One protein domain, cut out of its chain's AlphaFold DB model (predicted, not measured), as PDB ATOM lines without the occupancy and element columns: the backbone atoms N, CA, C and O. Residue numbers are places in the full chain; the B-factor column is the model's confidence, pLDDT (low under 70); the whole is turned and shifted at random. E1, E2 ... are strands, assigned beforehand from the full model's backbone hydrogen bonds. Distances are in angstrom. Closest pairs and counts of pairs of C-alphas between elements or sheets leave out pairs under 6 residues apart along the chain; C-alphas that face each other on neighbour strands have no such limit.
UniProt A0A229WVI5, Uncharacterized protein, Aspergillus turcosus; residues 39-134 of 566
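What this domain is: This is residues 39 to 134 of the 566 residues of an uncharacterized protein of Aspergillus turcosus (UniProt A0A229WVI5). A small two-layer sandwich: a strongly twisted sheet of four strands, E2 to E5, makes one layer, and the two-stranded hairpin E6 and E7 faces it as the other. The short strand E1 and the loop of residues 45 to 56 lie at the E2 side of the larger sheet, far from the mean of the C-alphas. The printed part has 96 residues with seven named strands, E1 to E7 in chain order, and no named helix; the larger sheet has the order E2, E3, E4, E5, and both sheets are antiparallel. The class is all strand, though under half of the residues, 43 of 96, are in named elements. The whole is compact, with a radius of gyration of the C-alphas of 13.1 A and spans of 35 by 28 by 21 A.

Where its parts are: E2, residues 57 to 62, begins at C-alpha 57 at (221.987, 273.497, 142.389) and is 16.4 A long. E3, residues 66 to 71, is 16.8 A long; E4, residues 86 to 92, 19.7 A; E5, residues 97 to 103, 19.2 A. E6, residues 118 to 124, is 17.8 A long, and E7, residues 127 to 133, is 15.6 A long and ends at C-alpha 133 at (206.572, 263.238, 139.439). E1, residues 42 to 44, begins at C-alpha 42 at (221.219, 274.646, 128.855) and is 6.3 A long.

How they stand to each other: E2 to E5 form a meander, each strand the antiparallel neighbour of the one before, with E2 and E5 as edge strands. In the hairpin E2 and E3, N 60 and O 68 are 2.8 A apart; in the hairpin E3 and E4, N 89 and O 71 are 2.7 A apart; in the hairpin E4 and E5, N 88 and O 101 are 2.8 A apart, each within hydrogen-bond range. This sheet and the sheet of E6 and E7 form a sandwich, two sheets face to face, 9.3 A centre to centre where they face each other, their strands at 26 degrees. The closest C-alphas of E5 and E6 are those of Gly 102 and Ser 124, 5.5 A apart; those of E4 and E7 are Ala 92 and Pro 133, 6.5 A apart. In the hairpin E6 and E7, N 119 and O 132 are within hydrogen-bond range at 2.8 A. Residues 112 to 113 pair antiparallel with residues 119 to 120 of E6. E1 pairs with no named strand; E1 and E2 are near each other, with 7 pairs of C-alphas within 10 A.

The domain as a whole: The C-alphas farthest apart, those of Ala 45 and Gln 80, are 37.1 A apart. The printed part has no cut. The links E1 to E2, E3 to E4 and E5 to E6 are long. The mean pLDDT of the printed part is 83.0; residues 46 to 55, 94 and 125 to 126 are under 70.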
ATOM      1  N   VAL A  39     219.040 271.513 131.321       85.44
ATOM      2  CA  VAL A  39     219.737 271.373 132.597       85.44
ATOM      3  C   VAL A  39     220.372 272.718 132.919       85.44
ATOM      4  O   VAL A  39     221.200 273.206 132.153       85.44
ATOM      5  N   ASN A  40     219.941 273.359 134.007       83.81
ATOM      6  CA  ASN A  40     220.301 274.741 134.358       83.81
ATOM      7  C   ASN A  40     220.126 275.726 133.184       83.81
ATOM      8  O   ASN A  40     220.957 276.598 132.953       83.81
ATOM      9  N   GLY A  41     219.050 275.562 132.406       78.25
ATOM     10  CA  GLY A  41     218.746 276.396 131.237       78.25
ATOM     11  C   GLY A  41     219.537 276.053 129.967       78.25
ATOM     12  O   GLY A  41     219.227 276.590 128.905       78.25
ATOM     13  N   ALA A  42     220.510 275.139 130.031       79.56
ATOM     14  CA  ALA A  42     221.219 274.646 128.855       79.56
ATOM     15  C   ALA A  42     220.464 273.470 128.225       79.56
ATOM     16  O   ALA A  42     220.188 272.475 128.894       79.56
ATOM     17  N   ALA A  43     220.162 273.565 126.930       80.69
ATOM     18  CA  ALA A  43     219.549 272.476 126.179       80.69
ATOM     19  C   ALA A  43     220.484 271.252 126.116       80.69
ATOM     20  O   ALA A  43     221.640 271.355 125.697       80.69
ATOM     21  N   LEU A  44     219.966 270.091 126.501       78.62
ATOM     22  CA  LEU A  44     220.627 268.797 126.474       78.62
ATOM     23  C   LEU A  44     219.970 267.937 125.391       78.62
ATOM     24  O   LEU A  44     218.803 267.562 125.493       78.62
ATOM     25  N   ALA A  45     220.728 267.638 124.339       72.00
ATOM     26  CA  ALA A  45     220.310 266.669 123.333       72.00
ATOM     27  C   ALA A  45     220.513 265.235 123.848       72.00
ATOM     28  O   ALA A  45     221.355 264.987 124.715       72.00
ATOM     29  N   GLU A  46     219.771 264.290 123.278       69.19
ATOM     30  CA  GLU A  46     219.888 262.868 123.599       69.19
ATOM     31  C   GLU A  46     221.346 262.374 123.505       69.19
ATOM     32  O   GLU A  46     222.107 262.765 122.614       69.19
ATOM     33  N   GLY A  47     221.765 261.549 124.470       65.75
ATOM     34  CA  GLY A  47     223.117 260.982 124.527       65.75
ATOM     35  C   GLY A  47     224.239 261.987 124.827       65.75
ATOM     36  O   GLY A  47     225.415 261.620 124.772       65.75
ATOM     37  N   ARG A  48     223.923 263.253 125.136       67.75
ATOM     38  CA  ARG A  48     224.913 264.255 125.550       67.75
ATOM     39  C   ARG A  48     225.070 264.295 127.065       67.75
ATOM     40  O   ARG A  48     224.117 264.139 127.818       67.75
ATOM     41  N   THR A  49     226.285 264.603 127.502       66.44
ATOM     42  CA  THR A  49     226.601 264.934 128.894       66.44
ATOM     43  C   THR A  49     226.839 266.436 128.996       66.44
ATOM     44  O   THR A  49     227.600 266.992 128.204       66.44
ATOM     45  N   VAL A  50     226.225 267.090 129.981       65.56
ATOM     46  CA  VAL A  50     226.568 268.463 130.372       65.56
ATOM     47  C   VAL A  50     227.361 268.408 131.667       65.56
ATOM     48  O   VAL A  50     226.929 267.818 132.653       65.56
ATOM     49  N   LEU A  51     228.546 269.016 131.650       65.50
ATOM     50  CA  LEU A  51     229.371 269.177 132.837       65.50
ATOM     51  C   LEU A  51     228.968 270.474 133.541       65.50
ATOM     52  O   LEU A  51     229.249 271.562 133.043       65.50
ATOM     53  N   LEU A  52     228.352 270.355 134.711       64.12
ATOM     54  CA  LEU A  52     228.063 271.492 135.579       64.12
ATOM     55  C   LEU A  52     229.225 271.641 136.564       64.12
ATOM     56  O   LEU A  52     229.391 270.818 137.460       64.12
ATOM     57  N   ARG A  53     230.076 272.653 136.375       60.12
ATOM     58  CA  ARG A  53     231.146 272.970 137.334       60.12
ATOM     59  C   ARG A  53     230.630 273.987 138.347       60.12
ATOM     60  O   ARG A  53     230.023 274.967 137.937       60.12
ATOM     61  N   ALA A  54     230.915 273.761 139.630       60.34
ATOM     62  CA  ALA A  54     230.632 274.689 140.735       60.34
ATOM     63  C   ALA A  54     229.148 275.046 140.968       60.34
ATOM     64  O   ALA A  54     228.852 275.993 141.688       60.34
ATOM     65  N   ASN A  55     228.212 274.278 140.406       63.19
ATOM     66  CA  ASN A  55     226.791 274.456 140.682       63.19
ATOM     67  C   ASN A  55     226.366 273.494 141.792       63.19
ATOM     68  O   ASN A  55     226.290 272.288 141.567       63.19
ATOM     69  N   HIS A  56     226.057 274.044 142.966       77.62
ATOM     70  CA  HIS A  56     225.442 273.310 144.081       77.62
ATOM     71  C   HIS A  56     223.939 273.059 143.866       77.62
ATOM     72  O   HIS A  56     223.289 272.430 144.698       77.62
ATOM     73  N   ASP A  57     223.395 273.556 142.752       84.75
ATOM     74  CA  ASP A  57     221.987 273.497 142.389       84.75
ATOM     75  C   ASP A  57     221.833 273.135 140.906       84.75
ATOM     76  O   ASP A  57     222.370 273.798 140.008       84.75
ATOM     77  N   VAL A  58     221.121 272.043 140.653       88.44
ATOM     78  CA  VAL A  58     220.873 271.477 139.330       88.44
ATOM     79  C   VAL A  58     219.371 271.401 139.114       88.44
ATOM     80  O   VAL A  58     218.660 270.661 139.779       88.44
ATOM     81  N   THR A  59     218.877 272.159 138.149       88.12
ATOM     82  CA  THR A  59     217.483 272.184 137.718       88.12
ATOM     83  C   THR A  59     217.372 271.453 136.390       88.12
ATOM     84  O   THR A  59     217.959 271.880 135.395       88.12
ATOM     85  N   VAL A  60     216.610 270.366 136.371       88.50
ATOM     86  CA  VAL A  60     216.252 269.622 135.163       88.50
ATOM     87  C   VAL A  60     214.840 270.024 134.768       88.50
ATOM     88  O   VAL A  60     213.888 269.761 135.498       88.50
ATOM     89  N   VAL A  61     214.709 270.665 133.612       86.62
ATOM     90  CA  VAL A  61     213.434 271.043 133.007       86.62
ATOM     91  C   VAL A  61     213.173 270.106 131.841       86.62
ATOM     92  O   VAL A  61     213.957 270.040 130.891       86.62
ATOM     93  N   VAL A  62     212.052 269.404 131.900       85.31
ATOM     94  CA  VAL A  62     211.541 268.599 130.797       85.31
ATOM     95  C   VAL A  62     210.340 269.358 130.243       85.31
ATOM     96  O   VAL A  62     209.333 269.471 130.946       85.31
ATOM     97  N   PRO A  63     210.427 269.972 129.049       77.19
ATOM     98  CA  PRO A  63     209.333 270.818 128.586       77.19
ATOM     99  C   PRO A  63     208.043 270.004 128.418       77.19
ATOM    100  O   PRO A  63     208.099 268.840 128.029       77.19
ATOM    101  N   GLU A  64     206.905 270.615 128.762       73.06
ATOM    102  CA  GLU A  64     205.561 269.994 128.805       73.06
ATOM    103  C   GLU A  64     205.367 268.886 129.861       73.06
ATOM    104  O   GLU A  64     204.274 268.325 129.982       73.06
ATOM    105  N   VAL A  65     206.413 268.566 130.626       80.44
ATOM    106  CA  VAL A  65     206.387 267.560 131.695       80.44
ATOM    107  C   VAL A  65     206.587 268.208 133.057       80.44
ATOM    108  O   VAL A  65     205.839 267.905 133.975       80.44
ATOM    109  N   GLY A  66     207.580 269.087 133.203       82.75
ATOM    110  CA  GLY A  66     207.791 269.814 134.448       82.75
ATOM    111  C   GLY A  66     209.251 270.046 134.816       82.75
ATOM    112  O   GLY A  66     210.143 270.096 133.964       82.75
ATOM    113  N   THR A  67     209.517 270.253 136.107       86.00
ATOM    114  CA  THR A  67     210.870 270.508 136.626       86.00
ATOM    115  C   THR A  67     211.213 269.698 137.863       86.00
ATOM    116  O   THR A  67     210.377 269.433 138.711       86.00
ATOM    117  N   ALA A  68     212.465 269.271 137.944       90.25
ATOM    118  CA  ALA A  68     213.037 268.656 139.127       90.25
ATOM    119  C   ALA A  68     214.287 269.441 139.513       90.25
ATOM    120  O   ALA A  68     215.095 269.808 138.653       90.25
ATOM    121  N   ARG A  69     214.448 269.710 140.806       91.06
ATOM    122  CA  ARG A  69     215.598 270.432 141.344       91.06
ATOM    123  C   ARG A  69     216.385 269.530 142.282       91.06
ATOM    124  O   ARG A  69     215.829 268.868 143.154       91.06
ATOM    125  N   PHE A  70     217.694 269.529 142.098       91.88
ATOM    126  CA  PHE A  70     218.663 268.727 142.823       91.88
ATOM    127  C   PHE A  70     219.684 269.686 143.412       91.88
ATOM    128  O   PHE A  70     220.493 270.260 142.690       91.88
ATOM    129  N   THR A  71     219.627 269.890 144.719       91.38
ATOM    130  CA  THR A  71     220.461 270.875 145.409       91.38
ATOM    131  C   THR A  71     221.148 270.239 146.600       91.38
ATOM    132  O   THR A  71     220.704 269.216 147.119       91.38
ATOM    133  N   GLU A  72     222.219 270.848 147.086       89.81
ATOM    134  CA  GLU A  72     222.746 270.477 148.394       89.81
ATOM    135  C   GLU A  72     221.707 270.746 149.503       89.81
ATOM    136  O   GLU A  72     220.969 271.734 149.425       89.81
ATOM    137  N   PRO A  73     221.635 269.893 150.544       87.19
ATOM    138  CA  PRO A  73     220.715 270.068 151.672       87.19
ATOM    139  C   PRO A  73     220.890 271.384 152.442       87.19
ATOM    140  O   PRO A  73     219.983 271.798 153.161       87.19
ATOM    141  N   GLY A  74     222.051 272.036 152.337       86.81
ATOM    142  CA  GLY A  74     222.374 273.225 153.121       86.81
ATOM    143  C   GLY A  74     222.336 272.933 154.624       86.81
ATOM    144  O   GLY A  74     222.995 272.012 155.099       86.81
ATOM    145  N   SER A  75     221.553 273.714 155.372       85.06
ATOM    146  CA  SER A  75     221.366 273.546 156.821       85.06
ATOM    147  C   SER A  75     220.357 272.455 157.210       85.06
ATOM    148  O   SER A  75     220.092 272.277 158.401       85.06
ATOM    149  N   ASP A  76     219.746 271.759 156.246       84.12
ATOM    150  CA  ASP A  76     218.767 270.717 156.544       84.12
ATOM    151  C   ASP A  76     219.430 269.531 157.255       84.12
ATOM    152  O   ASP A  76     220.449 269.001 156.811       84.12
ATOM    153  N   ASN A  77     218.817 269.052 158.341       87.88
ATOM    154  CA  ASN A  77     219.290 267.871 159.064       87.88
ATOM    155  C   ASN A  77     218.920 266.579 158.313       87.88
ATOM    156  O   ASN A  77     218.078 265.798 158.759       87.88
ATOM    157  N   PHE A  78     219.506 266.367 157.136       87.69
ATOM    158  CA  PHE A  78     219.176 265.246 156.257       87.69
ATOM    159  C   PHE A  78     219.555 263.878 156.847       87.69
ATOM    160  O   PHE A  78     218.969 262.866 156.462       87.69
ATOM    161  N   HIS A  79     220.467 263.838 157.823       88.81
ATOM    162  CA  HIS A  79     220.881 262.610 158.510       88.81
ATOM    163  C   HIS A  79     219.752 261.926 159.297       88.81
ATOM    164  O   HIS A  79     219.873 260.766 159.678       88.81
ATOM    165  N   GLN A  80     218.625 262.612 159.522       88.12
ATOM    166  CA  GLN A  80     217.421 261.970 160.059       88.12
ATOM    167  C   GLN A  80     216.707 261.068 159.032       88.12
ATOM    168  O   GLN A  80     215.877 260.249 159.418       88.12
ATOM    169  N   TYR A  81     217.003 261.228 157.736       85.19
ATOM    170  CA  TYR A  81     216.364 260.499 156.636       85.19
ATOM    171  C   TYR A  81     217.297 259.499 155.955       85.19
ATOM    172  O   TYR A  81     216.830 258.479 155.454       85.19
ATOM    173  N   ILE A  82     218.600 259.781 155.925       89.44
ATOM    174  CA  ILE A  82     219.609 258.928 155.294       89.44
ATOM    175  C   ILE A  82     220.856 258.815 156.169       89.44
ATOM    176  O   ILE A  82     221.165 259.710 156.948       89.44
ATOM    177  N   SER A  83     221.593 257.715 156.028       90.31
ATOM    178  CA  SER A  83     222.760 257.412 156.869       90.31
ATOM    179  C   SER A  83     224.107 257.786 156.249       90.31
ATOM    180  O   SER A  83     225.136 257.543 156.872       90.31
ATOM    181  N   THR A  84     224.126 258.286 155.015       90.62
ATOM    182  CA  THR A  84     225.365 258.641 154.312       90.62
ATOM    183  C   THR A  84     225.940 259.955 154.811       90.62
ATOM    184  O   THR A  84     225.216 260.799 155.346       90.62
ATOM    185  N   THR A  85     227.239 260.145 154.591       91.88
ATOM    186  CA  THR A  85     227.953 261.386 154.911       91.88
ATOM    187  C   THR A  85     227.412 262.568 154.112       91.88
ATOM    188  O   THR A  85     227.303 263.667 154.644       91.88
ATOM    189  N   TRP A  86     227.046 262.339 152.849       91.06
ATOM    190  CA  TRP A  86     226.588 263.380 151.935       91.06
ATOM    191  C   TRP A  86     225.219 263.058 151.350       91.06
ATOM    192  O   TRP A  86     224.785 261.899 151.317       91.06
ATOM    193  N   ALA A  87     224.540 264.098 150.869       92.31
ATOM    194  CA  ALA A  87     223.225 263.979 150.268       92.31
ATOM    195  C   ALA A  87     222.985 265.009 149.171       92.31
ATOM    196  O   ALA A  87     223.565 266.092 149.174       92.31
ATOM    197  N   VAL A  88     222.054 264.680 148.283       91.75
ATOM    198  CA  VAL A  88     221.394 265.607 147.368       91.75
ATOM    199  C   VAL A  88     219.942 265.735 147.809       91.75
ATOM    200  O   VAL A  88     219.232 264.735 147.924       91.75
ATOM    201  N   LYS A  89     219.486 266.956 148.061       92.44
ATOM    202  CA  LYS A  89     218.077 267.277 148.272       92.44
ATOM    203  C   LYS A  89     217.378 267.321 146.914       92.44
ATOM    204  O   LYS A  89     217.703 268.143 146.060       92.44
ATOM    205  N   VAL A  90     216.422 266.422 146.736       92.38
ATOM    206  CA  VAL A  90     215.573 266.283 145.555       92.38
ATOM    207  C   VAL A  90     214.257 266.991 145.840       92.38
ATOM    208  O   VAL A  90     213.588 266.661 146.821       92.38
ATOM    209  N   ILE A  91     213.904 267.955 144.995       88.38
ATOM    210  CA  ILE A  91     212.686 268.761 145.091       88.38
ATOM    211  C   ILE A  91     211.910 268.596 143.780       88.38
ATOM    212  O   ILE A  91     212.454 268.876 142.710       88.38
ATOM    213  N   ALA A  92     210.674 268.105 143.874       87.44
ATOM    214  CA  ALA A  92     209.767 267.903 142.742       87.44
ATOM    215  C   ALA A  92     208.278 267.923 143.185       87.44
ATOM    216  O   ALA A  92     207.980 268.123 144.369       87.44
ATOM    217  N   GLY A  93     207.337 267.726 142.251       73.94
ATOM    218  CA  GLY A  93     205.885 267.769 142.483       73.94
ATOM    219  C   GLY A  93     205.336 269.059 143.123       73.94
ATOM    220  O   GLY A  93     204.671 268.989 144.150       73.94
ATOM    221  N   ASN A  94     205.612 270.235 142.571       68.69
ATOM    222  CA  ASN A  94     205.352 271.559 143.148       68.69
ATOM    223  C   ASN A  94     205.915 271.725 144.563       68.69
ATOM    224  O   ASN A  94     205.239 272.207 145.470       68.69
ATOM    225  N   SER A  95     207.162 271.292 144.762       70.19
ATOM    226  CA  SER A  95     207.821 271.252 146.081       70.19
ATOM    227  C   SER A  95     207.134 270.364 147.135       70.19
ATOM    228  O   SER A  95     207.557 270.362 148.292       70.19
ATOM    229  N   SER A  96     206.110 269.581 146.772       70.81
ATOM    230  CA  SER A  96     205.486 268.610 147.686       70.81
ATOM    231  C   SER A  96     206.359 267.370 147.898       70.81
ATOM    232  O   SER A  96     206.282 266.714 148.940       70.81
ATOM    233  N   TYR A  97     207.233 267.065 146.936       76.69
ATOM    234  CA  TYR A  97     208.201 265.990 147.031       76.69
ATOM    235  C   TYR A  97     209.562 266.557 147.427       76.69
ATOM    236  O   TYR A  97     210.300 267.066 146.589       76.69
ATOM    237  N   VAL A  98     209.904 266.442 148.711       85.00
ATOM    238  CA  VAL A  98     211.243 266.755 149.228       85.00
ATOM    239  C   VAL A  98     211.841 265.495 149.837       85.00
ATOM    240  O   VAL A  98     211.361 265.000 150.858       85.00
ATOM    241  N   ARG A  99     212.894 264.960 149.215       91.00
ATOM    242  CA  ARG A  99     213.630 263.785 149.710       91.00
ATOM    243  C   ARG A  99     215.133 263.961 149.563       91.00
ATOM    244  O   ARG A  99     215.594 264.855 148.865       91.00
ATOM    245  N   TYR A 100     215.890 263.093 150.221       92.19
ATOM    246  CA  TYR A 100     217.347 263.145 150.230       92.19
ATOM    247  C   TYR A 100     217.910 261.876 149.610       92.19
ATOM    248  O   TYR A 100     217.607 260.773 150.063       92.19
ATOM    249  N   TRP A 101     218.700 262.043 148.557       93.38
ATOM    250  CA  TRP A 101     219.436 260.974 147.903       93.38
ATOM    251  C   TRP A 101     220.855 260.931 148.465       93.38
ATOM    252  O   TRP A 101     221.597 261.907 148.356       93.38
ATOM    253  N   GLY A 102     221.209 259.831 149.123       91.25
ATOM    254  CA  GLY A 102     222.464 259.691 149.857       91.25
ATOM    255  C   GLY A 102     223.616 259.170 149.014       91.25
ATOM    256  O   GLY A 102     223.417 258.300 148.165       91.25
ATOM    257  N   TYR A 103     224.832 259.651 149.281       90.81
ATOM    258  CA  TYR A 103     226.036 259.167 148.611       90.81
ATOM    259  C   TYR A 103     227.301 259.255 149.469       90.81
ATOM    260  O   TYR A 103     227.366 259.983 150.458       90.81
ATOM    261  N   GLU A 104     228.337 258.536 149.032       89.94
ATOM    262  CA  GLU A 104     229.699 258.611 149.565       89.94
ATOM    263  C   GLU A 104     230.690 258.945 148.436       89.94
ATOM    264  O   GLU A 104     230.531 258.483 147.305       89.94
ATOM    265  N   GLY A 105     231.730 259.729 148.735       88.50
ATOM    266  CA  GLY A 105     232.762 260.110 147.761       88.50
ATOM    267  C   GLY A 105     232.305 261.161 146.737       88.50
ATOM    268  O   GLY A 105     231.559 262.070 147.078       88.50
ATOM    269  N   GLY A 106     232.801 261.065 145.496       80.12
ATOM    270  CA  GLY A 106     232.420 261.936 144.374       80.12
ATOM    271  C   GLY A 106     231.424 261.231 143.446       80.12
ATOM    272  O   GLY A 106     231.861 260.552 142.514       80.12
ATOM    273  N   PRO A 107     230.109 261.317 143.703       82.25
ATOM    274  CA  PRO A 107     229.119 260.505 143.016       82.25
ATOM    275  C   PRO A 107     228.843 261.037 141.610       82.25
ATOM    276  O   PRO A 107     229.048 262.206 141.295       82.25
ATOM    277  N   THR A 108     228.275 260.172 140.778       82.81
ATOM    278  CA  THR A 108     227.503 260.593 139.608       82.81
ATOM    279  C   THR A 108     226.043 260.259 139.885       82.81
ATOM    280  O   THR A 108     225.716 259.092 140.098       82.81
ATOM    281  N   LEU A 109     225.178 261.274 139.913       85.19
ATOM    282  CA  LEU A 109     223.733 261.082 140.013       85.19
ATOM    283  C   LEU A 109     223.148 260.950 138.606       85.19
ATOM    284  O   LEU A 109     223.156 261.905 137.832       85.19
ATOM    285  N   THR A 110     222.633 259.768 138.283       86.69
ATOM    286  CA  THR A 110     221.888 259.539 137.041       86.69
ATOM    287  C   THR A 110     220.420 259.884 137.266       86.69
ATOM    288  O   THR A 110     219.817 259.386 138.212       86.69
ATOM    289  N   VAL A 111     219.836 260.709 136.399       87.31
ATOM    290  CA  VAL A 111     218.395 261.001 136.396       87.31
ATOM    291  C   VAL A 111     217.796 260.366 135.148       87.31
ATOM    292  O   VAL A 111     218.167 260.735 134.035       87.31
ATOM    293  N   THR A 112     216.892 259.408 135.326       88.25
ATOM    294  CA  THR A 112     216.170 258.764 134.223       88.25
ATOM    295  C   THR A 112     214.803 259.414 134.098       88.25
ATOM    296  O   THR A 112     214.020 259.342 135.034       88.25
ATOM    297  N   VAL A 113     214.513 260.049 132.965       85.62
ATOM    298  CA  VAL A 113     213.174 260.578 132.669       85.62
ATOM    299  C   VAL A 113     212.343 259.463 132.043       85.62
ATOM    300  O   VAL A 113     212.779 258.857 131.067       85.62
ATOM    301  N   ASN A 114     211.178 259.189 132.616       85.56
ATOM    302  CA  ASN A 114     210.280 258.121 132.194       85.56
ATOM    303  C   ASN A 114     209.185 258.666 131.255       85.56
ATOM    304  O   ASN A 114     208.804 259.836 131.333       85.56
ATOM    305  N   ASP A 115     208.626 257.798 130.408       82.00
ATOM    306  CA  ASP A 115     207.557 258.155 129.455       82.00
ATOM    307  C   ASP A 115     206.248 258.597 130.142       82.00
ATOM    308  O   ASP A 115     205.417 259.283 129.548       82.00
ATOM    309  N   ASP A 116     206.057 258.220 131.406       80.94
ATOM    310  CA  ASP A 116     204.867 258.507 132.211       80.94
ATOM    311  C   ASP A 116     204.928 259.858 132.945       80.94
ATOM    312  O   ASP A 116     204.157 260.084 133.877       80.94
ATOM    313  N   ARG A 117     205.811 260.770 132.509       83.94
ATOM    314  CA  ARG A 117     206.021 262.103 133.113       83.94
ATOM    315  C   ARG A 117     206.587 262.059 134.534       83.94
ATOM    316  O   ARG A 117     206.424 263.005 135.306       83.94
ATOM    317  N   THR A 118     207.283 260.984 134.876       89.00
ATOM    318  CA  THR A 118     208.032 260.865 136.129       89.00
ATOM    319  C   THR A 118     209.531 260.762 135.865       89.00
ATOM    320  O   THR A 118     209.974 260.655 134.720       89.00
ATOM    321  N   PHE A 119     210.339 260.788 136.920       91.19
ATOM    322  CA  PHE A 119     211.746 260.427 136.853       91.19
ATOM    323  C   PHE A 119     212.122 259.396 137.912       91.19
ATOM    324  O   PHE A 119     211.474 259.267 138.952       91.19
ATOM    325  N   SER A 120     213.214 258.689 137.635       92.62
ATOM    326  CA  SER A 120     213.843 257.730 138.531       92.62
ATOM    327  C   SER A 120     215.281 258.127 138.848       92.62
ATOM    328  O   SER A 120     216.018 258.593 137.975       92.62
ATOM    329  N   LEU A 121     215.697 257.901 140.096       92.06
ATOM    330  CA  LEU A 121     217.098 257.985 140.529       92.06
ATOM    331  C   LEU A 121     217.595 256.599 140.964       92.06
ATOM    332  O   LEU A 121     216.787 255.782 141.415       92.06
ATOM    333  N   PRO A 122     218.913 256.327 140.906       89.31
ATOM    334  CA  PRO A 122     219.500 255.147 141.522       89.31
ATOM    335  C   PRO A 122     219.046 255.009 142.974       89.31
ATOM    336  O   PRO A 122     218.984 255.997 143.704       89.31
ATOM    337  N   ALA A 123     218.763 253.790 143.424       83.12
ATOM    338  CA  ALA A 123     218.411 253.576 144.821       83.12
ATOM    339  C   ALA A 123     219.566 254.018 145.739       83.12
ATOM    340  O   ALA A 123     220.712 253.609 145.542       83.12
ATOM    341  N   SER A 124     219.260 254.814 146.766       79.12
ATOM    342  CA  SER A 124     220.200 255.120 147.852       79.12
ATOM    343  C   SER A 124     219.603 254.668 149.175       79.12
ATOM    344  O   SER A 124     218.467 255.031 149.482       79.12
ATOM    345  N   CYS A 125     220.359 253.913 149.974       69.06
ATOM    346  CA  CYS A 125     220.025 253.632 151.376       69.06
ATOM    347  C   CYS A 125     218.580 253.141 151.609       69.06
ATOM    348  O   CYS A 125     217.915 253.598 152.533       69.06
ATOM    349  N   ASN A 126     218.091 252.212 150.777       65.62
ATOM    350  CA  ASN A 126     216.729 251.650 150.826       65.62
ATOM    351  C   ASN A 126     215.582 252.633 150.524       65.62
ATOM    352  O   ASN A 126     214.415 252.276 150.693       65.62
ATOM    353  N   ILE A 127     215.879 253.841 150.046       77.31
ATOM    354  CA  ILE A 127     214.874 254.779 149.543       77.31
ATOM    355  C   ILE A 127     214.788 254.603 148.027       77.31
ATOM    356  O   ILE A 127     215.758 254.845 147.305       77.31
ATOM    357  N   SER A 128     213.621 254.163 147.553       83.94
ATOM    358  CA  SER A 128     213.304 254.180 146.125       83.94
ATOM    359  C   SER A 128     212.900 255.593 145.706       83.94
ATOM    360  O   SER A 128     212.128 256.276 146.392       83.94
ATOM    361  N   PHE A 129     213.447 255.994 144.566       88.62
ATOM    362  CA  PHE A 129     213.104 257.199 143.829       88.62
ATOM    363  C   PHE A 129     212.456 256.835 142.495       88.62
ATOM    364  O   PHE A 129     212.564 257.605 141.555       88.62
ATOM    365  N   ASP A 130     211.829 255.664 142.378       89.94
ATOM    366  CA  ASP A 130     211.125 255.312 141.149       89.94
ATOM    367  C   ASP A 130     209.805 256.066 141.033       89.94
ATOM    368  O   ASP A 130     209.016 256.109 141.981       89.94
ATOM    369  N   GLY A 131     209.562 256.630 139.851       87.56
ATOM    370  CA  GLY A 131     208.280 257.244 139.532       87.56
ATOM    371  C   GLY A 131     208.032 258.581 140.232       87.56
ATOM    372  O   GLY A 131     206.886 258.898 140.550       87.56
ATOM    373  N   VAL A 132     209.076 259.368 140.520       87.69
ATOM    374  CA  VAL A 132     208.905 260.690 141.140       87.69
ATOM    375  C   VAL A 132     208.313 261.659 140.114       87.69
ATOM    376  O   VAL A 132     208.914 261.849 139.057       87.69
ATOM    377  N   PRO A 133     207.158 262.290 140.378       86.81
ATOM    378  CA  PRO A 133     206.572 263.238 139.439       86.81
ATOM    379  C   PRO A 133     207.431 264.503 139.341       86.81
ATOM    380  O   PRO A 133     207.983 264.960 140.343       86.81
ATOM    381  N   PHE A 134     207.520 265.093 138.149       84.31
ATOM    382  CA  PHE A 134     208.084 266.437 137.990       84.31
ATOM    383  C   PHE A 134     207.173 267.504 138.630       84.31
ATOM    384  O   PHE A 134     205.980 267.277 138.831       84.31
TER     385      PHE A 134